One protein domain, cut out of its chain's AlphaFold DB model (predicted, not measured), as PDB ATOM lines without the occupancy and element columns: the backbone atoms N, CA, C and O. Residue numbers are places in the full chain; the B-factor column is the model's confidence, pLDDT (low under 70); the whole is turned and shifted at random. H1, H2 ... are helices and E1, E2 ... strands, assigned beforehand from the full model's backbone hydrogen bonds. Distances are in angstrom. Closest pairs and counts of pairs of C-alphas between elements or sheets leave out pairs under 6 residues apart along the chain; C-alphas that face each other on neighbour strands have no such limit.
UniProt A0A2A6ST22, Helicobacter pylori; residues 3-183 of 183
ATOM      1  N   ILE A   3     108.917  59.847 106.330       87.81
ATOM      2  CA  ILE A   3     107.608  59.399 106.820       87.81
ATOM      3  C   ILE A   3     107.711  59.187 108.327       87.81
ATOM      4  O   ILE A   3     108.595  58.467 108.793       87.81
ATOM      5  N   ARG A   4     106.784  59.778 109.084       83.25
ATOM      6  CA  ARG A   4     106.639  59.551 110.523       83.25
ATOM      7  C   ARG A   4     106.127  58.134 110.776       83.25
ATOM      8  O   ARG A   4     105.054  57.758 110.294       83.25
ATOM      9  N   HIS A   5     106.874  57.365 111.557       78.25
ATOM     10  CA  HIS A   5     106.425  56.079 112.079       78.25
ATOM     11  C   HIS A   5     105.788  56.280 113.455       78.25
ATOM     12  O   HIS A   5     106.325  56.987 114.292       78.25
ATOM     13  N   ALA A   6     104.622  55.674 113.693       66.62
ATOM     14  CA  ALA A   6     103.866  55.874 114.936       66.62
ATOM     15  C   ALA A   6     104.521  55.230 116.175       66.62
ATOM     16  O   ALA A   6     104.144  55.550 117.292       66.62
ATOM     17  N   PHE A   7     105.478  54.320 115.965       60.97
ATOM     18  CA  PHE A   7     106.113  53.519 117.016       60.97
ATOM     19  C   PHE A   7     107.623  53.769 117.144       60.97
ATOM     20  O   PHE A   7     108.280  53.121 117.950       60.97
ATOM     21  N   SER A   8     108.182  54.677 116.340       61.12
ATOM     22  CA  SER A   8     109.574  55.109 116.458       61.12
ATOM     23  C   SER A   8     109.623  56.627 116.467       61.12
ATOM     24  O   SER A   8     109.021  57.255 115.600       61.12
ATOM     25  N   ASP A   9     110.415  57.209 117.363       60.19
ATOM     26  CA  ASP A   9     110.628  58.665 117.423       60.19
ATOM     27  C   ASP A   9     111.385  59.217 116.196       60.19
ATOM     28  O   ASP A   9     111.569  60.422 116.047       60.19
ATOM     29  N   TYR A  10     111.802  58.336 115.280       68.62
ATOM     30  CA  TYR A  10     112.534  58.658 114.060       68.62
ATOM     31  C   TYR A  10     111.650  58.549 112.813       68.62
ATOM     32  O   TYR A  10     110.798  57.661 112.698       68.62
ATOM     33  N   GLY A  11     111.898  59.420 111.833       78.69
ATOM     34  CA  GLY A  11     111.322  59.286 110.496       78.69
ATOM     35  C   GLY A  11     112.189  58.467 109.548       78.69
ATOM     36  O   GLY A  11     113.419  58.522 109.587       78.69
ATOM     37  N   ILE A  12     111.528  57.741 108.648       85.38
ATOM     38  CA  ILE A  12     112.171  56.884 107.647       85.38
ATOM     39  C   ILE A  12     112.201  57.607 106.300       85.38
ATOM     40  O   ILE A  12     111.196  58.187 105.878       85.38
ATOM     41  N   SER A  13     113.343  57.567 105.613       90.06
ATOM     42  CA  SER A  13     113.496  58.127 104.266       90.06
ATOM     43  C   SER A  13     112.486  57.526 103.286       90.06
ATOM     44  O   SER A  13     112.258  56.318 103.273       90.06
ATOM     45  N   THR A  14     111.906  58.368 102.431       91.56
ATOM     46  CA  THR A  14     110.881  57.959 101.455       91.56
ATOM     47  C   THR A  14     111.214  58.416 100.038       91.56
ATOM     48  O   THR A  14     111.732  59.515  99.820       91.56
ATOM     49  N   ALA A  15     110.899  57.569  99.056       94.00
ATOM     50  CA  ALA A  15     111.099  57.846  97.639       94.00
ATOM     51  C   ALA A  15     109.864  58.549  97.048       94.00
ATOM     52  O   ALA A  15     108.932  57.901  96.570       94.00
ATOM     53  N   THR A  16     109.886  59.884  97.025       93.44
ATOM     54  CA  THR A  16     108.739  60.746  96.663       93.44
ATOM     55  C   THR A  16     108.174  60.528  95.258       93.44
ATOM     56  O   THR A  16     106.998  60.782  95.020       93.44
ATOM     57  N   ARG A  17     108.979  60.030  94.309       94.94
ATOM     58  CA  ARG A  17     108.525  59.708  92.941       94.94
ATOM     59  C   ARG A  17     107.854  58.336  92.811       94.94
ATOM     60  O   ARG A  17     107.301  58.035  91.761       94.94
ATOM     61  N   LYS A  18     107.940  57.490  93.844       94.69
ATOM     62  CA  LYS A  18     107.402  56.117  93.844       94.69
ATOM     63  C   LYS A  18     106.253  55.941  94.833       94.69
ATOM     64  O   LYS A  18     105.327  55.195  94.552       94.69
ATOM     65  N   ILE A  19     106.331  56.608  95.983       94.50
ATOM     66  CA  ILE A  19     105.360  56.484  97.070       94.50
ATOM     67  C   ILE A  19     104.483  57.740  97.083       94.50
ATOM     68  O   ILE A  19     105.034  58.840  97.182       94.50
ATOM     69  N   PRO A  20     103.147  57.605  96.987       95.75
ATOM     70  CA  PRO A  20     102.251  58.741  97.113       95.75
ATOM     71  C   PRO A  20     102.373  59.423  98.477       95.75
ATOM     72  O   PRO A  20     102.451  58.763  99.518       95.75
ATOM     73  N   PHE A  21     102.356  60.753  98.479       95.06
ATOM     74  CA  PHE A  21     102.378  61.529  99.709       95.06
ATOM     75  C   PHE A  21     101.126  61.268 100.553       95.06
ATOM     76  O   PHE A  21     100.011  61.131 100.053       95.06
ATOM     77  N   SER A  22     101.320  61.268 101.866       93.44
ATOM     78  CA  SER A  22     100.287  61.065 102.883       93.44
ATOM     79  C   SER A  22     100.514  62.022 104.049       93.44
ATOM     80  O   SER A  22     101.586  62.612 104.159       93.44
ATOM     81  N   LEU A  23      99.562  62.113 104.981       90.75
ATOM     82  CA  LEU A  23      99.678  62.958 106.181       90.75
ATOM     83  C   LEU A  23     100.868  62.607 107.094       90.75
ATOM     84  O   LEU A  23     101.221  63.381 107.977       90.75
ATOM     85  N   LYS A  24     101.492  61.441 106.897       90.62
ATOM     86  CA  LYS A  24     102.693  61.028 107.638       90.62
ATOM     87  C   LYS A  24     103.983  61.589 107.040       90.62
ATOM     88  O   LYS A  24     105.032  61.473 107.667       90.62
ATOM     89  N   HIS A  25     103.934  62.130 105.826       92.38
ATOM     90  CA  HIS A  25     105.099  62.682 105.155       92.38
ATOM     91  C   HIS A  25     105.428  64.073 105.708       92.38
ATOM     92  O   HIS A  25     104.550  64.925 105.824       92.38
ATOM     93  N   TYR A  26     106.705  64.312 105.996       90.81
ATOM     94  CA  TYR A  26     107.223  65.614 106.409       90.81
ATOM     95  C   TYR A  26     108.592  65.902 105.773       90.81
ATOM     96  O   TYR A  26     109.356  64.985 105.424       90.81
ATOM     97  N   VAL A  27     108.874  67.183 105.550       89.44
ATOM     98  CA  VAL A  27     110.196  67.632 105.112       89.44
ATOM     99  C   VAL A  27     111.076  67.729 106.340       89.44
ATOM    100  O   VAL A  27     110.653  68.265 107.354       89.44
ATOM    101  N   GLU A  28     112.287  67.207 106.223       88.81
ATOM    102  CA  GLU A  28     113.353  67.407 107.191       88.81
ATOM    103  C   GLU A  28     114.402  68.273 106.504       88.81
ATOM    104  O   GLU A  28     114.918  67.885 105.448       88.81
ATOM    105  N   TRP A  29     114.638  69.464 107.045       87.25
ATOM    106  CA  TRP A  29     115.561  70.451 106.506       87.25
ATOM    107  C   TRP A  29     116.661  70.744 107.524       87.25
ATOM    108  O   TRP A  29     116.407  71.324 108.576       87.25
ATOM    109  N   GLN A  30     117.893  70.368 107.178       87.94
ATOM    110  CA  GLN A  30     119.110  70.777 107.883       87.94
ATOM    111  C   GLN A  30     119.430  72.232 107.560       87.94
ATOM    112  O   GLN A  30     120.266  72.520 106.706       87.94
ATOM    113  N   ILE A  31     118.690  73.135 108.193       90.00
ATOM    114  CA  ILE A  31     118.792  74.568 107.952       90.00
ATOM    115  C   ILE A  31     120.024  75.149 108.657       90.00
ATOM    116  O   ILE A  31     120.264  74.895 109.839       90.00
ATOM    117  N   GLY A  32     120.812  75.932 107.929       92.75
ATOM    118  CA  GLY A  32     121.877  76.770 108.464       92.75
ATOM    119  C   GLY A  32     121.390  78.179 108.803       92.75
ATOM    120  O   GLY A  32     120.254  78.565 108.533       92.75
ATOM    121  N   TYR A  33     122.272  78.971 109.403       95.56
ATOM    122  CA  TYR A  33     121.986  80.364 109.757       95.56
ATOM    123  C   TYR A  33     123.075  81.338 109.285       95.56
ATOM    124  O   TYR A  33     122.924  82.546 109.449       95.56
ATOM    125  N   ASP A  34     124.181  80.845 108.730       96.62
ATOM    126  CA  ASP A  34     125.259  81.659 108.181       96.62
ATOM    127  C   ASP A  34     126.028  80.917 107.084       96.62
ATOM    128  O   ASP A  34     125.883  79.704 106.894       96.62
ATOM    129  N   VAL A  35     126.850  81.665 106.349       96.56
ATOM    130  CA  VAL A  35     127.797  81.108 105.382       96.56
ATOM    131  C   VAL A  35     129.108  81.902 105.387       96.56
ATOM    132  O   VAL A  35     129.080  83.134 105.351       96.56
ATOM    133  N   PRO A  36     130.287  81.249 105.418       96.94
ATOM    134  CA  PRO A  36     131.560  81.931 105.203       96.94
ATOM    135  C   PRO A  36     131.648  82.532 103.797       96.94
ATOM    136  O   PRO A  36     131.447  81.824 102.820       96.94
ATOM    137  N   ILE A  37     132.094  83.783 103.668       96.19
ATOM    138  CA  ILE A  37     132.227  84.450 102.351       96.19
ATOM    139  C   ILE A  37     133.219  83.745 101.406       96.19
ATOM    140  O   ILE A  37     133.211  83.942 100.197       96.19
ATOM    141  N   LYS A  38     134.119  82.926 101.970       95.31
ATOM    142  CA  LYS A  38     135.090  82.125 101.212       95.31
ATOM    143  C   LYS A  38     134.473  80.855 100.609       95.31
ATOM    144  O   LYS A  38     135.078  80.278  99.708       95.31
ATOM    145  N   ASP A  39     133.317  80.415 101.104       94.88
ATOM    146  CA  ASP A  39     132.551  79.301 100.543       94.88
ATOM    147  C   ASP A  39     131.735  79.816  99.352       94.88
ATOM    148  O   ASP A  39     130.582  80.219  99.495       94.88
ATOM    149  N   LYS A  40     132.375  79.867  98.178       93.38
ATOM    150  CA  LYS A  40     131.790  80.477  96.976       93.38
ATOM    151  C   LYS A  40     130.466  79.829  96.577       93.38
ATOM    152  O   LYS A  40     129.555  80.541  96.187       93.38
ATOM    153  N   GLU A  41     130.343  78.508  96.687       94.00
ATOM    154  CA  GLU A  41     129.133  77.803  96.250       94.00
ATOM    155  C   GLU A  41     127.915  78.227  97.065       94.00
ATOM    156  O   GLU A  41     126.891  78.589  96.492       94.00
ATOM    157  N   LYS A  42     128.033  78.240  98.396       91.81
ATOM    158  CA  LYS A  42     126.929  78.661  99.264       91.81
ATOM    159  C   LYS A  42     126.747  80.176  99.292       91.81
ATOM    160  O   LYS A  42     125.618  80.648  99.372       91.81
ATOM    161  N   PHE A  43     127.831  80.944  99.199       93.81
ATOM    162  CA  PHE A  43     127.759  82.402  99.142       93.81
ATOM    163  C   PHE A  43     127.008  82.891  97.897       93.81
ATOM    164  O   PHE A  43     126.288  83.883  97.958       93.81
ATOM    165  N   GLU A  44     127.092  82.171  96.775       94.88
ATOM    166  CA  GLU A  44     126.299  82.518  95.593       94.88
ATOM    167  C   GLU A  44     124.786  82.326  95.787       94.88
ATOM    168  O   GLU A  44     124.013  82.987  95.088       94.88
ATOM    169  N   LEU A  45     124.370  81.477  96.738       94.31
ATOM    170  CA  LEU A  45     122.965  81.175  97.031       94.31
ATOM    171  C   LEU A  45     122.281  82.213  97.931       94.31
ATOM    172  O   LEU A  45     121.054  82.280  97.919       94.31
ATOM    173  N   THR A  46     123.031  83.011  98.699       93.88
ATOM    174  CA  THR A  46     122.433  84.109  99.474       93.88
ATOM    175  C   THR A  46     122.132  85.308  98.585       93.88
ATOM    176  O   THR A  46     122.869  85.612  97.645       93.88
ATOM    177  N   THR A  47     121.069  86.041  98.899       95.25
ATOM    178  CA  THR A  47     120.797  87.344  98.281       95.25
ATOM    179  C   THR A  47     121.496  88.498  99.015       95.25
ATOM    180  O   THR A  47     121.647  89.586  98.458       95.25
ATOM    181  N   LEU A  48     122.002  88.263 100.231       94.88
ATOM    182  CA  LEU A  48     122.616  89.257 101.117       94.88
ATOM    183  C   LEU A  48     124.150  89.271 100.971       94.88
ATOM    184  O   LEU A  48     124.900  88.944 101.896       94.88
ATOM    185  N   LYS A  49     124.616  89.657  99.777       94.25
ATOM    186  CA  LYS A  49     126.046  89.654  99.396       94.25
ATOM    187  C   LYS A  49     126.805  90.934  99.768       94.25
ATOM    188  O   LYS A  49     128.022  90.966  99.642       94.25
ATOM    189  N   ASP A  50     126.113  91.985 100.204       94.44
ATOM    190  CA  ASP A  50     126.756  93.256 100.550       94.44
ATOM    191  C   ASP A  50     127.583  93.161 101.840       94.44
ATOM    192  O   ASP A  50     127.167  92.548 102.826       94.44
ATOM    193  N   GLU A  51     128.702  93.889 101.888       94.31
ATOM    194  CA  GLU A  51     129.617  93.897 103.041       94.31
ATOM    195  C   GLU A  51     128.959  94.353 104.353       94.31
ATOM    196  O   GLU A  51     129.397  93.975 105.440       94.31
ATOM    197  N   LYS A  52     127.866  95.126 104.282       95.31
ATOM    198  CA  LYS A  52     127.109  95.568 105.466       95.31
ATOM    199  C   LYS A  52     126.536  94.403 106.284       95.31
ATOM    200  O   LYS A  52     126.387  94.540 107.503       95.31
ATOM    201  N   TYR A  53     126.280  93.259 105.644       96.56
ATOM    202  CA  TYR A  53     125.787  92.039 106.289       96.56
ATOM    203  C   TYR A  53     126.908  91.162 106.853       96.56
ATOM    204  O   TYR A  53     126.633  90.208 107.582       96.56
ATOM    205  N   TYR A  54     128.172  91.477 106.556       97.12
ATOM    206  CA  TYR A  54     129.291  90.653 106.989       97.12
ATOM    207  C   TYR A  54     129.550  90.795 108.486       97.12
ATOM    208  O   TYR A  54     129.469  91.885 109.062       97.12
ATOM    209  N   PHE A  55     129.926  89.684 109.112       97.56
ATOM    210  CA  PHE A  55     130.349  89.628 110.506       97.56
ATOM    211  C   PHE A  55     131.483  88.615 110.701       97.56
ATOM    212  O   PHE A  55     131.687  87.706 109.893       97.56
ATOM    213  N   LEU A  56     132.248  88.788 111.779       97.56
ATOM    214  CA  LEU A  56     133.276  87.834 112.184       97.56
ATOM    215  C   LEU A  56     132.630  86.755 113.056       97.56
ATOM    216  O   LEU A  56     132.156  87.057 114.150       97.56
ATOM    217  N   GLY A  57     132.598  85.518 112.563       95.56
ATOM    218  CA  GLY A  57     132.077  84.385 113.322       95.56
ATOM    219  C   GLY A  57     133.052  83.889 114.393       95.56
ATOM    220  O   GLY A  57     134.252  84.167 114.342       95.56
ATOM    221  N   ALA A  58     132.556  83.069 115.318       93.88
ATOM    222  CA  ALA A  58     133.306  82.498 116.441       93.88
ATOM    223  C   ALA A  58     134.538  81.678 116.013       93.88
ATOM    224  O   ALA A  58     135.487  81.501 116.770       93.88
ATOM    225  N   ASN A  59     134.537  81.179 114.775       92.94
ATOM    226  CA  ASN A  59     135.644  80.444 114.168       92.94
ATOM    227  C   ASN A  59     136.657  81.341 113.426       92.94
ATOM    228  O   ASN A  59     137.434  80.833 112.615       92.94
ATOM    229  N   ASN A  60     136.628  82.658 113.658       94.31
ATOM    230  CA  ASN A  60     137.465  83.673 113.008       94.31
ATOM    231  C   ASN A  60     137.316  83.747 111.479       94.31
ATOM    232  O   ASN A  60     138.187  84.275 110.784       94.31
ATOM    233  N   LYS A  61     136.218  83.224 110.925       96.50
ATOM    234  CA  LYS A  61     135.881  83.397 109.510       96.50
ATOM    235  C   LYS A  61     134.930  84.574 109.362       96.50
ATOM    236  O   LYS A  61     134.021  84.746 110.168       96.50
ATOM    237  N   VAL A  62     135.119  85.350 108.300       97.38
ATOM    238  CA  VAL A  62     134.122  86.335 107.873       97.38
ATOM    239  C   VAL A  62     132.963  85.583 107.227       97.38
ATOM    240  O   VAL A  62     133.174  84.745 106.342       97.38
ATOM    241  N   LYS A  63     131.756  85.853 107.706       97.75
ATOM    242  CA  LYS A  63     130.512  85.201 107.302       97.75
ATOM    243  C   LYS A  63     129.463  86.245 106.927       97.75
ATOM    244  O   LYS A  63     129.605  87.409 107.291       97.75
ATOM    245  N   THR A  64     128.420  85.819 106.224       97.75
ATOM    246  CA  THR A  64     127.208  86.609 105.965       97.75
ATOM    247  C   THR A  64     125.958  85.835 106.390       97.75
ATOM    248  O   THR A  64     126.038  84.652 106.741       97.75
ATOM    249  N   LEU A  65     124.818  86.524 106.389       97.88
ATOM    250  CA  LEU A  65     123.501  85.962 106.673       97.88
ATOM    251  C   LEU A  65     123.109  84.954 105.580       97.88
ATOM    252  O   LEU A  65     123.360  85.191 104.403       97.88
ATOM    253  N   TYR A  66     122.519  83.825 105.968       97.25
ATOM    254  CA  TYR A  66     122.125  82.754 105.053       97.25
ATOM    255  C   TYR A  66     120.991  81.917 105.649       97.25
ATOM    256  O   TYR A  66     120.922  81.749 106.869       97.25
ATOM    257  N   GLU A  67     120.118  81.391 104.784       95.62
ATOM    258  CA  GLU A  67     118.958  80.557 105.133       95.62
ATOM    259  C   GLU A  67     118.133  81.141 106.292       95.62
ATOM    260  O   GLU A  67     117.347  82.062 106.073       95.62
ATOM    261  N   LEU A  68     118.299  80.647 107.525       97.06
ATOM    262  CA  LEU A  68     117.500  81.066 108.677       97.06
ATOM    263  C   LEU A  68     117.648  82.556 108.998       97.06
ATOM    264  O   LEU A  68     116.655  83.236 109.253       97.06
ATOM    265  N   SER A  69     118.874  83.080 109.001       97.88
ATOM    266  CA  SER A  69     119.098  84.488 109.347       97.88
ATOM    267  C   SER A  69     118.652  85.436 108.236       97.88
ATOM    268  O   SER A  69     118.163  86.528 108.517       97.88
ATOM    269  N   GLU A  70     118.733  84.992 106.982       97.56
ATOM    270  CA  GLU A  70     118.215  85.709 105.816       97.56
ATOM    271  C   GLU A  70     116.676  85.733 105.811       97.56
ATOM    272  O   GLU A  70     116.076  86.784 105.582       97.56
ATOM    273  N   ILE A  71     116.027  84.621 106.183       97.50
ATOM    274  CA  ILE A  71     114.579  84.566 106.438       97.50
ATOM    275  C   ILE A  71     114.176  85.599 107.496       97.50
ATOM    276  O   ILE A  71     113.231  86.356 107.285       97.50
ATOM    277  N   ILE A  72     114.890  85.651 108.624       98.31
ATOM    278  CA  ILE A  72     114.585  86.580 109.722       98.31
ATOM    279  C   ILE A  72     114.818  88.031 109.293       98.31
ATOM    280  O   ILE A  72     113.999  88.893 109.616       98.31
ATOM    281  N   TYR A  73     115.880  88.302 108.531       98.38
ATOM    282  CA  TYR A  73     116.133  89.622 107.960       98.38
ATOM    283  C   TYR A  73     114.951  90.089 107.104       98.38
ATOM    284  O   TYR A  73     114.387  91.151 107.362       98.38
ATOM    285  N   TYR A  74     114.502  89.283 106.141       98.19
ATOM    286  CA  TYR A  74     113.359  89.658 105.309       98.19
ATOM    287  C   TYR A  74     112.045  89.722 106.089       98.19
ATOM    288  O   TYR A  74     111.231  90.608 105.842       98.19
ATOM    289  N   ALA A  75     111.847  88.844 107.070       97.88
ATOM    290  CA  ALA A  75     110.682  88.895 107.944       97.88
ATOM    291  C   ALA A  75     110.630  90.190 108.774       97.88
ATOM    292  O   ALA A  75     109.541  90.724 108.974       97.88
ATOM    293  N   LYS A  76     111.780  90.738 109.194       97.62
ATOM    294  CA  LYS A  76     111.876  92.083 109.787       97.62
ATOM    295  C   LYS A  76     111.482  93.162 108.774       97.62
ATOM    296  O   LYS A  76     110.631  93.990 109.074       97.62
ATOM    297  N   GLN A  77     112.081  93.152 107.580       97.44
ATOM    298  CA  GLN A  77     111.824  94.168 106.543       97.44
ATOM    299  C   GLN A  77     110.349  94.201 106.099       97.44
ATOM    300  O   GLN A  77     109.837  95.243 105.703       97.44
ATOM    301  N   LEU A  78     109.661  93.059 106.187       97.44
ATOM    302  CA  LEU A  78     108.245  92.897 105.852       97.44
ATOM    303  C   LEU A  78     107.294  93.048 107.058       97.44
ATOM    304  O   LEU A  78     106.113  92.731 106.925       97.44
ATOM    305  N   ASP A  79     107.785  93.485 108.224       96.81
ATOM    306  CA  ASP A  79     107.005  93.638 109.469       96.81
ATOM    307  C   ASP A  79     106.262  92.352 109.912       96.81
ATOM    308  O   ASP A  79     105.190  92.361 110.527       96.81
ATOM    309  N   LEU A  80     106.835  91.191 109.578       97.75
ATOM    310  CA  LEU A  80     106.374  89.883 110.056       97.75
ATOM    311  C   LEU A  80     106.952  89.553 111.436       97.75
ATOM    312  O   LEU A  80     106.337  88.800 112.190       97.75
ATOM    313  N   ILE A  81     108.122  90.111 111.755       97.75
ATOM    314  CA  ILE A  81     108.783  90.051 113.062       97.75
ATOM    315  C   ILE A  81     109.071  91.489 113.487       97.75
ATOM    316  O   ILE A  81     109.733  92.223 112.753       97.75
ATOM    317  N   SER A  82     108.597  91.889 114.668       97.25
ATOM    318  CA  SER A  82     108.814  93.252 115.148       97.25
ATOM    319  C   SER A  82     110.257  93.467 115.615       97.25
ATOM    320  O   SER A  82     110.946  92.537 116.046       97.25
ATOM    321  N   LEU A  83     110.700  94.728 115.595       97.50
ATOM    322  CA  LEU A  83     111.972  95.135 116.204       97.50
ATOM    323  C   LEU A  83     112.053  94.716 117.676       97.50
ATOM    324  O   LEU A  83     113.067  94.175 118.111       97.50
ATOM    325  N   GLU A  84     110.958  94.885 118.417       98.06
ATOM    326  CA  GLU A  84     110.864  94.483 119.818       98.06
ATOM    327  C   GLU A  84     111.123  92.979 120.002       98.06
ATOM    328  O   GLU A  84     111.834  92.589 120.927       98.06
ATOM    329  N   ASN A  85     110.608  92.119 119.115       98.19
ATOM    330  CA  ASN A  85     110.879  90.683 119.199       98.19
ATOM    331  C   ASN A  85     112.373  90.372 119.029       98.19
ATOM    332  O   ASN A  85     112.912  89.551 119.772       98.19
ATOM    333  N   LEU A  86     113.051  91.037 118.090       98.50
ATOM    334  CA  LEU A  86     114.489  90.862 117.865       98.50
ATOM    335  C   LEU A  86     115.317  91.366 119.051       98.50
ATOM    336  O   LEU A  86     116.201  90.654 119.528       98.50
ATOM    337  N   GLU A  87     115.006  92.557 119.566       98.44
ATOM    338  CA  GLU A  87     115.683  93.130 120.732       98.44
ATOM    339  C   GLU A  87     115.498  92.276 121.986       98.44
ATOM    340  O   GLU A  87     116.443  92.075 122.748       98.44
ATOM    341  N   ASN A  88     114.288  91.759 122.208       98.50
ATOM    342  CA  ASN A  88     113.999  90.894 123.345       98.50
ATOM    343  C   ASN A  88     114.761  89.569 123.242       98.50
ATOM    344  O   ASN A  88     115.311  89.112 124.245       98.50
ATOM    345  N   THR A  89     114.861  88.983 122.044       98.44
ATOM    346  CA  THR A  89     115.682  87.785 121.816       98.44
ATOM    347  C   THR A  89     117.165  88.065 122.051       98.44
ATOM    348  O   THR A  89     117.819  87.278 122.733       98.44
ATOM    349  N   LEU A  90     117.689  89.196 121.565       98.56
ATOM    350  CA  LEU A  90     119.080  89.593 121.797       98.56
ATOM    351  C   LEU A  90     119.368  89.755 123.298       98.56
ATOM    352  O   LEU A  90     120.229  89.061 123.832       98.56
ATOM    353  N   LYS A  91     118.573  90.575 124.000       98.38
ATOM    354  CA  LYS A  91     118.694  90.805 125.454       98.38
ATOM    355  C   LYS A  91     118.560  89.517 126.266       98.38
ATOM    356  O   LYS A  91     119.136  89.397 127.348       98.38
ATOM    357  N   TYR A  92     117.737  88.577 125.800       98.31
ATOM    358  CA  TYR A  92     117.599  87.269 126.429       98.31
ATOM    359  C   TYR A  92     118.881  86.447 126.282       98.31
ATOM    360  O   TYR A  92     119.349  85.901 127.282       98.31
ATOM    361  N   LEU A  93     119.440  86.372 125.068       98.00
ATOM    362  CA  LEU A  93     120.654  85.609 124.786       98.00
ATOM    363  C   LEU A  93     121.872  86.209 125.496       98.00
ATOM    364  O   LEU A  93     122.576  85.467 126.161       98.00
ATOM    365  N   GLU A  94     122.068  87.527 125.494       97.69
ATOM    366  CA  GLU A  94     123.205  88.183 126.177       97.69
ATOM    367  C   GLU A  94     123.345  87.818 127.668       97.69
ATOM    368  O   GLU A  94     124.432  87.888 128.242       97.69
ATOM    369  N   LYS A  95     122.242  87.428 128.321       97.31
ATOM    370  CA  LYS A  95     122.227  87.014 129.732       97.31
ATOM    371  C   LYS A  95     122.607  85.546 129.943       97.31
ATOM    372  O   LYS A  95     122.859  85.157 131.085       97.31
ATOM    373  N   GLN A  96     122.612  84.731 128.892       95.31
ATOM    374  CA  GLN A  96     122.864  83.296 128.985       95.31
ATOM    375  C   GLN A  96     124.357  83.013 129.125       95.31
ATOM    376  O   GLN A  96     125.193  83.611 128.454       95.31
ATOM    377  N   LYS A  97     124.685  82.084 130.023       92.44
ATOM    378  CA  LYS A  97     126.061  81.620 130.278       92.44
ATOM    379  C   LYS A  97     126.192  80.098 130.296       92.44
ATOM    380  O   LYS A  97     127.288  79.596 130.497       92.44
ATOM    381  N   GLN A  98     125.068  79.398 130.177       91.38
ATOM    382  CA  GLN A  98     124.986  77.945 130.163       91.38
ATOM    383  C   GLN A  98     124.360  77.525 128.844       91.38
ATOM    384  O   GLN A  98     123.353  78.101 128.422       91.38
ATOM    385  N   PHE A  99     124.954  76.518 128.226       91.62
ATOM    386  CA  PHE A  99     124.555  76.010 126.928       91.62
ATOM    387  C   PHE A  99     124.067  74.576 127.032       91.62
ATOM    388  O   PHE A  99     124.355  73.842 127.979       91.62
ATOM    389  N   ILE A 100     123.310  74.161 126.024       87.81
ATOM    390  CA  ILE A 100     122.806  72.797 125.918       87.81
ATOM    391  C   ILE A 100     123.980  71.805 125.904       87.81
ATOM    392  O   ILE A 100     123.898  70.784 126.585       87.81
ATOM    393  N   GLU A 101     125.089  72.132 125.228       85.88
ATOM    394  CA  GLU A 101     126.305  71.306 125.213       85.88
ATOM    395  C   GLU A 101     126.932  71.074 126.599       85.88
ATOM    396  O   GLU A 101     127.522  70.016 126.819       85.88
ATOM    397  N   ASP A 102     126.766  72.004 127.549       83.06
ATOM    398  CA  ASP A 102     127.372  71.911 128.885       83.06
ATOM    399  C   ASP A 102     126.763  70.776 129.722       83.06
ATOM    400  O   ASP A 102     127.420  70.214 130.599       83.06
ATOM    401  N   ASN A 103     125.506  70.420 129.442       77.12
ATOM    402  CA  ASN A 103     124.756  69.411 130.192       77.12
ATOM    403  C   ASN A 103     125.005  67.974 129.705       77.12
ATOM    404  O   ASN A 103     124.535  67.022 130.333       77.12
ATOM    405  N   PHE A 104     125.740  67.782 128.606       66.00
ATOM    406  CA  PHE A 104     126.078  66.449 128.119       66.00
ATOM    407  C   PHE A 104     127.399  65.977 128.729       66.00
ATOM    408  O   PHE A 104     128.481  66.478 128.415       66.00
ATOM    409  N   ILE A 105     127.316  64.963 129.597       54.38
ATOM    410  CA  ILE A 105     128.493  64.280 130.139       54.38
ATOM    411  C   ILE A 105     129.279  63.695 128.962       54.38
ATOM    412  O   ILE A 105     128.744  62.973 128.121       54.38
ATOM    413  N   ARG A 106     130.569  64.025 128.920       51.41
ATOM    414  CA  ARG A 106     131.553  63.703 127.879       51.41
ATOM    415  C   ARG A 106     131.903  62.198 127.843       51.41
ATOM    416  O   ARG A 106     133.068  61.832 127.740       51.41
ATOM    417  N   GLU A 107     130.925  61.300 127.951       41.56
ATOM    418  CA  GLU A 107     131.110  59.848 127.871       41.56
ATOM    419  C   GLU A 107     130.981  59.356 126.424       41.56
ATOM    420  O   GLU A 107     129.927  58.922 125.969       41.56
ATOM    421  N   ARG A 108     132.115  59.427 125.719       39.44
ATOM    422  CA  ARG A 108     132.555  58.674 124.524       39.44
ATOM    423  C   ARG A 108     133.146  59.614 123.485       39.44
ATOM    424  O   ARG A 108     132.484  60.500 122.956       39.44
ATOM    425  N   PHE A 109     134.402  59.326 123.157       39.50
ATOM    426  CA  PHE A 109     135.219  59.859 122.069       39.50
ATOM    427  C   PHE A 109     134.577  59.662 120.681       39.50
ATOM    428  O   PHE A 109     135.072  58.922 119.834       39.50
ATOM    429  N   ARG A 110     133.455  60.327 120.428       39.72
ATOM    430  CA  ARG A 110     132.983  60.674 119.093       39.72
ATOM    431  C   ARG A 110     132.669  62.154 119.138       39.72
ATOM    432  O   ARG A 110     131.936  62.589 120.023       39.72
ATOM    433  N   SER A 111     133.229  62.917 118.206       36.41
ATOM    434  CA  SER A 111     132.801  64.286 117.946       36.41
ATOM    435  C   SER A 111     131.323  64.250 117.549       36.41
ATOM    436  O   SER A 111     130.996  64.093 116.373       36.41
ATOM    437  N   HIS A 112     130.419  64.309 118.523       41.78
ATOM    438  CA  HIS A 112     129.026  64.608 118.250       41.78
ATOM    439  C   HIS A 112     129.017  66.065 117.802       41.78
ATOM    440  O   HIS A 112     129.281  66.969 118.591       41.78
ATOM    441  N   GLN A 113     128.825  66.285 116.502       43.06
ATOM    442  CA  GLN A 113     128.570  67.619 115.986       43.06
ATOM    443  C   GLN A 113     127.180  68.031 116.475       43.06
ATOM    444  O   GLN A 113     126.172  67.723 115.843       43.06
ATOM    445  N   PHE A 114     127.127  68.720 117.614       48.34
ATOM    446  CA  PHE A 114     125.965  69.501 118.027       48.34
ATOM    447  C   PHE A 114     125.898  70.746 117.139       48.34
ATOM    448  O   PHE A 114     126.260  71.837 117.552       48.34
ATOM    449  N   GLY A 115     125.551  70.543 115.869       45.78
ATOM    450  CA  GLY A 115     125.485  71.610 114.868       45.78
ATOM    451  C   GLY A 115     124.441  71.384 113.776       45.78
ATOM    452  O   GLY A 115     124.248  72.261 112.942       45.78
ATOM    453  N   GLY A 116     123.759  70.234 113.774       55.81
ATOM    454  CA  GLY A 116     122.646  69.954 112.871       55.81
ATOM    455  C   GLY A 116     121.338  69.929 113.647       55.81
ATOM    456  O   GLY A 116     121.038  68.926 114.290       55.81
ATOM    457  N   MET A 117     120.577  71.023 113.613       62.75
ATOM    458  CA  MET A 117     119.166  70.984 113.989       62.75
ATOM    459  C   MET A 117     118.330  70.751 112.737       62.75
ATOM    460  O   MET A 117     118.383  71.529 111.786       62.75
ATOM    461  N   ASP A 118     117.559  69.669 112.754       73.00
ATOM    462  CA  ASP A 118     116.621  69.342 111.692       73.00
ATOM    463  C   ASP A 118     115.315  70.113 111.907       73.00
ATOM    464  O   ASP A 118     114.573  69.872 112.864       73.00
ATOM    465  N   PHE A 119     114.999  71.025 110.993       78.06
ATOM    466  CA  PHE A 119     113.707  71.686 110.969       78.06
ATOM    467  C   PHE A 119     112.692  70.838 110.202       78.06
ATOM    468  O   PHE A 119     112.891  70.510 109.029       78.06
ATOM    469  N   CYS A 120     111.604  70.462 110.876       82.06
ATOM    470  CA  CYS A 120     110.603  69.551 110.336       82.06
ATOM    471  C   CYS A 120     109.257  70.246 110.137       82.06
ATOM    472  O   CYS A 120     108.696  70.769 111.096       82.06
ATOM    473  N   PHE A 121     108.692  70.162 108.931       83.94
ATOM    474  CA  PHE A 121     107.357  70.691 108.632       83.94
ATOM    475  C   PHE A 121     106.537  69.725 107.775       83.94
ATOM    476  O   PHE A 121     107.064  68.906 107.012       83.94
ATOM    477  N   SER A 122     105.217  69.792 107.939       86.69
ATOM    478  CA  SER A 122     104.269  68.934 107.236       86.69
ATOM    479  C   SER A 122     104.216  69.273 105.747       86.69
ATOM    480  O   SER A 122     104.328  70.433 105.356       86.69
ATOM    481  N   ILE A 123     103.930  68.283 104.893       87.75
ATOM    482  CA  ILE A 123     103.627  68.562 103.477       87.75
ATOM    483  C   ILE A 123     102.403  69.464 103.286       87.75
ATOM    484  O   ILE A 123     102.223  70.013 102.206       87.75
ATOM    485  N   LEU A 124     101.546  69.594 104.303       86.25
ATOM    486  CA  LEU A 124     100.379  70.475 104.251       86.25
ATOM    487  C   LEU A 124     100.762  71.958 104.319       86.25
ATOM    488  O   LEU A 124      99.986  72.807 103.895       86.25
ATOM    489  N   GLU A 125     101.953  72.266 104.830       86.94
ATOM    490  CA  GLU A 125     102.480  73.632 104.915       86.94
ATOM    491  C   GLU A 125     103.105  74.089 103.586       86.94
ATOM    492  O   GLU A 125     103.409  75.267 103.395       86.94
ATOM    493  N   LEU A 126     103.272  73.158 102.641       91.44
ATOM    494  CA  LEU A 126     103.879  73.395 101.343       91.44
ATOM    495  C   LEU A 126     102.843  73.759 100.280       91.44
ATOM    496  O   LEU A 126     101.901  73.013 100.006       91.44
ATOM    497  N   LYS A 127     103.089  74.868  99.580       92.56
ATOM    498  CA  LYS A 127     102.341  75.254  98.384       92.56
ATOM    499  C   LYS A 127     102.999  74.708  97.124       92.56
ATOM    500  O   LYS A 127     104.201  74.836  96.912       92.56
ATOM    501  N   THR A 128     102.178  74.120  96.267       92.69
ATOM    502  CA  THR A 128     102.535  73.565  94.955       92.69
ATOM    503  C   THR A 128     101.408  73.880  93.972       92.69
ATOM    504  O   THR A 128     100.304  74.220  94.397       92.69
ATOM    505  N   ALA A 129     101.664  73.774  92.664       90.50
ATOM    506  CA  ALA A 129     100.632  74.000  91.645       90.50
ATOM    507  C   ALA A 129      99.456  73.012  91.772       90.50
ATOM    508  O   ALA A 129      98.308  73.369  91.526       90.50
ATOM    509  N   ILE A 130      99.748  71.776  92.187       91.31
ATOM    510  CA  ILE A 130      98.770  70.721  92.468       91.31
ATOM    511  C   ILE A 130      99.072  70.195  93.872       91.31
ATOM    512  O   ILE A 130     100.217  69.796  94.087       91.31
ATOM    513  N   PRO A 131      98.103  70.120  94.807       92.75
ATOM    514  CA  PRO A 131      98.343  69.620  96.162       92.75
ATOM    515  C   PRO A 131      99.108  68.290  96.188       92.75
ATOM    516  O   PRO A 131      98.890  67.420  95.344       92.75
ATOM    517  N   LEU A 132     100.021  68.128  97.150       93.12
ATOM    518  CA  LEU A 132     100.896  66.950  97.226       93.12
ATOM    519  C   LEU A 132     100.146  65.674  97.631       93.12
ATOM    520  O   LEU A 132     100.533  64.586  97.215       93.12
ATOM    521  N   LEU A 133      99.091  65.789  98.440       94.94
ATOM    522  CA  LEU A 133      98.402  64.647  99.042       94.94
ATOM    523  C   LEU A 133      97.893  63.651  97.982       94.94
ATOM    524  O   LEU A 133      97.268  64.045  97.002       94.94
ATOM    525  N   ASN A 134      98.124  62.356  98.217       94.94
ATOM    526  CA  ASN A 134      97.685  61.233  97.379       94.94
ATOM    527  C   ASN A 134      98.291  61.162  95.966       94.94
ATOM    528  O   ASN A 134      97.789  60.415  95.127       94.94
ATOM    529  N   ARG A 135      99.398  61.863  95.696       95.50
ATOM    530  CA  ARG A 135     100.161  61.712  94.445       95.50
ATOM    531  C   ARG A 135     101.652  61.553  94.695       95.50
ATOM    532  O   ARG A 135     102.126  61.738  95.810       95.50
ATOM    533  N   THR A 136     102.397  61.213  93.653       96.50
ATOM    534  CA  THR A 136     103.862  61.213  93.666       96.50
ATOM    535  C   THR A 136     104.413  62.550  93.169       96.50
ATOM    536  O   THR A 136     103.715  63.342  92.526       96.50
ATOM    537  N   ALA A 137     105.679  62.814  93.493       95.19
ATOM    538  CA  ALA A 137     106.387  63.989  93.009       95.19
ATOM    539  C   ALA A 137     106.712  63.880  91.510       95.19
ATOM    540  O   ALA A 137     107.123  62.819  91.028       95.19
ATOM    541  N   MET A 138     106.598  64.996  90.790       94.81
ATOM    542  CA  MET A 138     107.061  65.119  89.408       94.81
ATOM    543  C   MET A 138     108.590  65.277  89.341       94.81
ATOM    544  O   MET A 138     109.280  65.499  90.340       94.81
ATOM    545  N   LEU A 139     109.157  65.134  88.139       94.94
ATOM    546  CA  LEU A 139     110.587  65.341  87.920       94.94
ATOM    547  C   LEU A 139     110.963  66.803  88.208       94.94
ATOM    548  O   LEU A 139     110.377  67.705  87.618       94.94
ATOM    549  N   LYS A 140     111.969  67.016  89.073       92.88
ATOM    550  CA  LYS A 140     112.440  68.350  89.500       92.88
ATOM    551  C   LYS A 140     111.317  69.233  90.069       92.88
ATOM    552  O   LYS A 140     111.317  70.446  89.879       92.88
ATOM    553  N   GLU A 141     110.342  68.620  90.733       94.00
ATOM    554  CA  GLU A 141     109.270  69.358  91.387       94.00
ATOM    555  C   GLU A 141     109.792  70.154  92.590       94.00
ATOM    556  O   GLU A 141     110.552  69.631  93.407       94.00
ATOM    557  N   HIS A 142     109.337  71.401  92.706       93.00
ATOM    558  CA  HIS A 142     109.619  72.287  93.831       93.00
ATOM    559  C   HIS A 142     108.321  72.621  94.566       93.00
ATOM    560  O   HIS A 142     107.245  72.662  93.967       93.00
ATOM    561  N   ALA A 143     108.443  72.895  95.859       93.44
ATOM    562  CA  ALA A 143     107.352  73.342  96.706       93.44
ATOM    563  C   ALA A 143     107.779  74.587  97.486       93.44
ATOM    564  O   ALA A 143     108.958  74.759  97.788       93.44
ATOM    565  N   LEU A 144     106.817  75.444  97.807       94.19
ATOM    566  CA  LEU A 144     107.044  76.714  98.485       94.19
ATOM    567  C   LEU A 144     106.539  76.629  99.924       94.19
ATOM    568  O   LEU A 144     105.347  76.412 100.145       94.19
ATOM    569  N   LEU A 145     107.424  76.840 100.894       93.00
ATOM    570  CA  LEU A 145     107.028  77.131 102.269       93.00
ATOM    571  C   LEU A 145     106.738  78.631 102.370       93.00
ATOM    572  O   LEU A 145     107.617  79.447 102.098       93.00
ATOM    573  N   ILE A 146     105.507  79.007 102.721       93.00
ATOM    574  CA  ILE A 146     105.124  80.421 102.813       93.00
ATOM    575  C   ILE A 146     105.314  80.921 104.238       93.00
ATOM    576  O   ILE A 146     104.708  80.405 105.176       93.00
ATOM    577  N   ILE A 147     106.113  81.973 104.377       92.81
ATOM    578  CA  ILE A 147     106.327  82.663 105.645       92.81
ATOM    579  C   ILE A 147     105.340  83.830 105.734       92.81
ATOM    580  O   ILE A 147     105.195  84.614 104.798       92.81
ATOM    581  N   HIS A 148     104.630  83.922 106.850       94.00
ATOM    582  CA  HIS A 148     103.630  84.944 107.134       94.00
ATOM    583  C   HIS A 148     103.601  85.262 108.632       94.00
ATOM    584  O   HIS A 148     104.224  84.587 109.449       94.00
ATOM    585  N   LYS A 149     102.830  86.280 109.022       92.75
ATOM    586  CA  LYS A 149     102.848  86.845 110.382       92.75
ATOM    587  C   LYS A 149     102.660  85.813 111.504       92.75
ATOM    588  O   LYS A 149     103.291  85.916 112.545       92.75
ATOM    589  N   THR A 150     101.827  84.794 111.290       92.31
ATOM    590  CA  THR A 150     101.557  83.768 112.313       92.31
ATOM    591  C   THR A 150     102.622  82.672 112.437       92.31
ATOM    592  O   THR A 150     102.609  81.974 113.444       92.31
ATOM    593  N   ASN A 151     103.540  82.504 111.471       92.06
ATOM    594  CA  ASN A 151     104.612  81.496 111.553       92.06
ATOM    595  C   ASN A 151     106.028  82.096 111.581       92.06
ATOM    596  O   ASN A 151     106.963  81.400 111.960       92.06
ATOM    597  N   ALA A 152     106.200  83.379 111.248       94.69
ATOM    598  CA  ALA A 152     107.513  84.018 111.180       94.69
ATOM    599  C   ALA A 152     108.283  83.952 112.513       94.69
ATOM    600  O   ALA A 152     109.483  83.681 112.521       94.69
ATOM    601  N   LEU A 153     107.591  84.107 113.649       95.19
ATOM    602  CA  LEU A 153     108.213  84.040 114.979       95.19
ATOM    603  C   LEU A 153     108.835  82.677 115.304       95.19
ATOM    604  O   LEU A 153     109.793  82.621 116.068       95.19
ATOM    605  N   MET A 154     108.357  81.590 114.696       94.12
ATOM    606  CA  MET A 154     108.965  80.267 114.866       94.12
ATOM    607  C   MET A 154     110.423  80.256 114.390       94.12
ATOM    608  O   MET A 154     111.268  79.663 115.049       94.12
ATOM    609  N   PHE A 155     110.737  80.947 113.289       95.56
ATOM    610  CA  PHE A 155     112.107  81.039 112.781       95.56
ATOM    611  C   PHE A 155     113.010  81.825 113.742       95.56
ATOM    612  O   PHE A 155     114.159  81.445 113.961       95.56
ATOM    613  N   LEU A 156     112.484  82.873 114.384       97.00
ATOM    614  CA  LEU A 156     113.223  83.592 115.423       97.00
ATOM    615  C   LEU A 156     113.477  82.713 116.656       97.00
ATOM    616  O   LEU A 156     114.595  82.701 117.171       97.00
ATOM    617  N   GLU A 157     112.484  81.939 117.103       95.94
ATOM    618  CA  GLU A 157     112.679  80.978 118.195       95.94
ATOM    619  C   GLU A 157     113.683  79.879 117.810       95.94
ATOM    620  O   GLU A 157     114.508  79.494 118.632       95.94
ATOM    621  N   MET A 158     113.711  79.423 116.554       94.62
ATOM    622  CA  MET A 158     114.755  78.503 116.086       94.62
ATOM    623  C   MET A 158     116.152  79.120 116.174       94.62
ATOM    624  O   MET A 158     117.073  78.474 116.672       94.62
ATOM    625  N   LEU A 159     116.322  80.371 115.732       96.75
ATOM    626  CA  LEU A 159     117.609  81.067 115.833       96.75
ATOM    627  C   LEU A 159     118.034  81.228 117.299       96.75
ATOM    628  O   LEU A 159     119.202  81.044 117.639       96.75
ATOM    629  N   LYS A 160     117.078  81.501 118.188       96.31
ATOM    630  CA  LYS A 160     117.311  81.532 119.632       96.31
ATOM    631  C   LYS A 160     117.776  80.175 120.166       96.31
ATOM    632  O   LYS A 160     118.713  80.155 120.955       96.31
ATOM    633  N   ILE A 161     117.197  79.054 119.718       93.94
ATOM    634  CA  ILE A 161     117.673  77.710 120.095       93.94
ATOM    635  C   ILE A 161     119.112  77.493 119.610       93.94
ATOM    636  O   ILE A 161     119.927  77.015 120.395       93.94
ATOM    637  N   PHE A 162     119.465  77.900 118.381       94.44
ATOM    638  CA  PHE A 162     120.866  77.882 117.926       94.44
ATOM    639  C   PHE A 162     121.769  78.652 118.894       94.44
ATOM    640  O   PHE A 162     122.797  78.130 119.317       94.44
ATOM    641  N   GLY A 163     121.341  79.837 119.333       95.50
ATOM    642  CA  GLY A 163     122.065  80.645 120.314       95.50
ATOM    643  C   GLY A 163     122.228  79.995 121.695       95.50
ATOM    644  O   GLY A 163     123.048  80.458 122.482       95.50
ATOM    645  N   LEU A 164     121.483  78.931 122.004       94.88
ATOM    646  CA  LEU A 164     121.579  78.169 123.253       94.88
ATOM    647  C   LEU A 164     122.363  76.853 123.103       94.88
ATOM    648  O   LEU A 164     122.611  76.187 124.107       94.88
ATOM    649  N   LEU A 165     122.745  76.453 121.883       91.94
ATOM    650  CA  LEU A 165     123.399  75.161 121.642       91.94
ATOM    651  C   LEU A 165     124.807  75.083 122.236       91.94
ATOM    652  O   LEU A 165     125.111  74.137 122.958       91.94
ATOM    653  N   SER A 166     125.654  76.054 121.893       92.00
ATOM    654  CA  SER A 166     127.074  76.095 122.245       92.00
ATOM    655  C   SER A 166     127.578  77.523 122.344       92.00
ATOM    656  O   SER A 166     126.989  78.428 121.750       92.00
ATOM    657  N   GLN A 167     128.725  77.732 122.992       93.81
ATOM    658  CA  GLN A 167     129.352  79.060 123.051       93.81
ATOM    659  C   GLN A 167     129.672  79.620 121.649       93.81
ATOM    660  O   GLN A 167     129.600  80.832 121.415       93.81
ATOM    661  N   ALA A 168     130.025  78.747 120.698       93.81
ATOM    662  CA  ALA A 168     130.326  79.152 119.328       93.81
ATOM    663  C   ALA A 168     129.060  79.612 118.590       93.81
ATOM    664  O   ALA A 168     129.046  80.711 118.036       93.81
ATOM    665  N   HIS A 169     127.987  78.812 118.642       94.88
ATOM    666  CA  HIS A 169     126.699  79.182 118.053       94.88
ATOM    667  C   HIS A 169     126.126  80.438 118.709       94.88
ATOM    668  O   HIS A 169     125.635  81.326 118.018       94.88
ATOM    669  N   HIS A 170     126.258  80.552 120.028       97.06
ATOM    670  CA  HIS A 170     125.865  81.728 120.787       97.06
ATOM    671  C   HIS A 170     126.513  83.007 120.257       97.06
ATOM    672  O   HIS A 170     125.828  83.974 119.930       97.06
ATOM    673  N   SER A 171     127.840  82.989 120.119       97.06
ATOM    674  CA  SER A 171     128.600  84.149 119.647       97.06
ATOM    675  C   SER A 171     128.217  84.527 118.211       97.06
ATOM    676  O   SER A 171     128.070  85.712 117.915       97.06
ATOM    677  N   ASP A 172     128.003  83.538 117.335       97.81
ATOM    678  CA  ASP A 172     127.537  83.784 115.966       97.81
ATOM    679  C   ASP A 172     126.126  84.406 115.949       97.81
ATOM    680  O   ASP A 172     125.897  85.408 115.273       97.81
ATOM    681  N   VAL A 173     125.180  83.854 116.718       98.12
ATOM    682  CA  VAL A 173     123.784  84.321 116.751       98.12
ATOM    683  C   VAL A 173     123.665  85.744 117.296       98.12
ATOM    684  O   VAL A 173     122.895  86.531 116.745       98.12
ATOM    685  N   LEU A 174     124.444  86.116 118.319       98.50
ATOM    686  CA  LEU A 174     124.487  87.504 118.797       98.50
ATOM    687  C   LEU A 174     124.910  88.462 117.676       98.50
ATOM    688  O   LEU A 174     124.232  89.458 117.426       98.50
ATOM    689  N   LYS A 175     125.977  88.128 116.937       98.31
ATOM    690  CA  LYS A 175     126.464  88.945 115.810       98.31
ATOM    691  C   LYS A 175     125.438  89.047 114.685       98.31
ATOM    692  O   LYS A 175     125.284  90.111 114.091       98.31
ATOM    693  N   ILE A 176     124.712  87.967 114.418       98.50
ATOM    694  CA  ILE A 176     123.617  87.946 113.444       98.50
ATOM    695  C   ILE A 176     122.481  88.874 113.870       98.50
ATOM    696  O   ILE A 176     122.038  89.692 113.067       98.50
ATOM    697  N   LEU A 177     122.021  88.789 115.122       98.56
ATOM    698  CA  LEU A 177     120.952  89.647 115.634       98.56
ATOM    699  C   LEU A 177     121.364  91.123 115.624       98.56
ATOM    700  O   LEU A 177     120.589  91.959 115.166       98.56
ATOM    701  N   GLU A 178     122.595  91.441 116.037       98.12
ATOM    702  CA  GLU A 178     123.164  92.791 115.918       98.12
ATOM    703  C   GLU A 178     123.117  93.285 114.461       98.12
ATOM    704  O   GLU A 178     122.678  94.405 114.195       98.12
ATOM    705  N   LYS A 179     123.518  92.442 113.499       97.75
ATOM    706  CA  LYS A 179     123.518  92.787 112.069       97.75
ATOM    707  C   LYS A 179     122.123  92.991 111.501       97.75
ATOM    708  O   LYS A 179     121.922  93.926 110.726       97.75
ATOM    709  N   ILE A 180     121.170  92.150 111.891       98.00
ATOM    710  CA  ILE A 180     119.767  92.283 111.496       98.00
ATOM    711  C   ILE A 180     119.149  93.530 112.134       98.00
ATOM    712  O   ILE A 180     118.336  94.186 111.500       98.00
ATOM    713  N   LEU A 181     119.515  93.910 113.358       97.50
ATOM    714  CA  LEU A 181     119.001  95.134 113.983       97.50
ATOM    715  C   LEU A 181     119.558  96.401 113.314       97.50
ATOM    716  O   LEU A 181     118.804  97.350 113.118       97.50
ATOM    717  N   GLN A 182     120.827  96.386 112.895       95.44
ATOM    718  CA  GLN A 182     121.494  97.504 112.210       95.44
ATOM    719  C   GLN A 182     120.953  97.811 110.801       95.44
ATOM    720  O   GLN A 182     121.095  98.947 110.353       95.44
ATOM    721  N   ASN A 183     120.376  96.824 110.100       86.88
ATOM    722  CA  ASN A 183     119.949  96.923 108.691       86.88
ATOM    723  C   ASN A 183     118.454  96.671 108.517       86.88
ATOM    724  O   ASN A 183     117.779  97.403 107.772       86.88
TER     725      ASN A 183
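AT A GLANCE: This is residues 3 to 183 of the 183 residues of a protein of Helicobacter pylori (UniProt A0A2A6ST22). The model has two lobes: a bundle of four helices, H2, H3, H5 and H6, with the small E3-E4 sheet and the short helix H1 at its side, and a lobe mostly of loop round the strand pair E2 and E5, with E1 near E2. Residues 103 to 113, of which 103 belongs to H4, stick out as a free loop. The 181 printed residues include six named helices and five named strands, in the order E1 E2 E3 H1 E4 H2 H3 H4 E5 H5 H6; both two-stranded sheets, E2-E5 and E3-E4, are antiparallel. The class is mixed, with under half of the residues in named elements. The whole is compact, with a radius of gyration of the C-alphas of 18.3 A and spans of 47 by 45 by 33 A.

IN THESE COORDINATES: E1 is residues 11 to 13, beginning at C-alpha 11 (111.322, 59.286, 110.496). E2 is residues 25 to 30, 16.4 A long, and E3 is residues 34 to 36. H1 is residues 40 to 43, and E4 is residues 62 to 65. H2, residues 68 to 77, is 14.4 A long; H3, residues 83 to 94, is 16.6 A. H4 is residues 100 to 103, and E5 is residues 118 to 122, 13.1 A. H5, residues 152 to 165, is 21.0 A long; H6, residues 167 to 182, is 22.8 A and ends at C-alpha 182 (121.494, 97.504, 112.210).

HOW THE PARTS SIT: H5 is the hub of the bundle, a group of helices joined by touching pairs. It touches H3 at a shallow tilt of 12 degrees, the same way, with C-alphas 89 and 160 closest at 6.8 A. It touches H2 at a steep tilt of 42 degrees, opposite ways, closest at C-alphas 72 and 156, 6.6 A. H5 and H6 form a helical hairpin at 36 degrees, only just steep; residues 159 to 164 touch 169 to 174, closest at C-alphas 163 and 170, 4.0 A. The closest C-alphas of E4 and H6, 65 and 176, are 7.1 A apart. In E3-E4, N 64 and O 35 are 2.9 A apart, within hydrogen-bond range; in E2-E5, N 29 and O 119 are 2.8 A apart, also within range. Every O i to N i+4 pair is within range in H2, H3 and H6, and 9 of 10 in H5; H1 and H4 are too short for such a pair.

THE WHOLE: The C-alphas farthest apart, those of Lys 18 and Lys 95, are 49.6 A apart. The printed part has no cut. Long links join E1 to E2, H1 to E4, H4 to E5 and E5 to H5. The mean pLDDT of the printed part is 89.4; residues 6 to 10 and 104 to 117 are under 70.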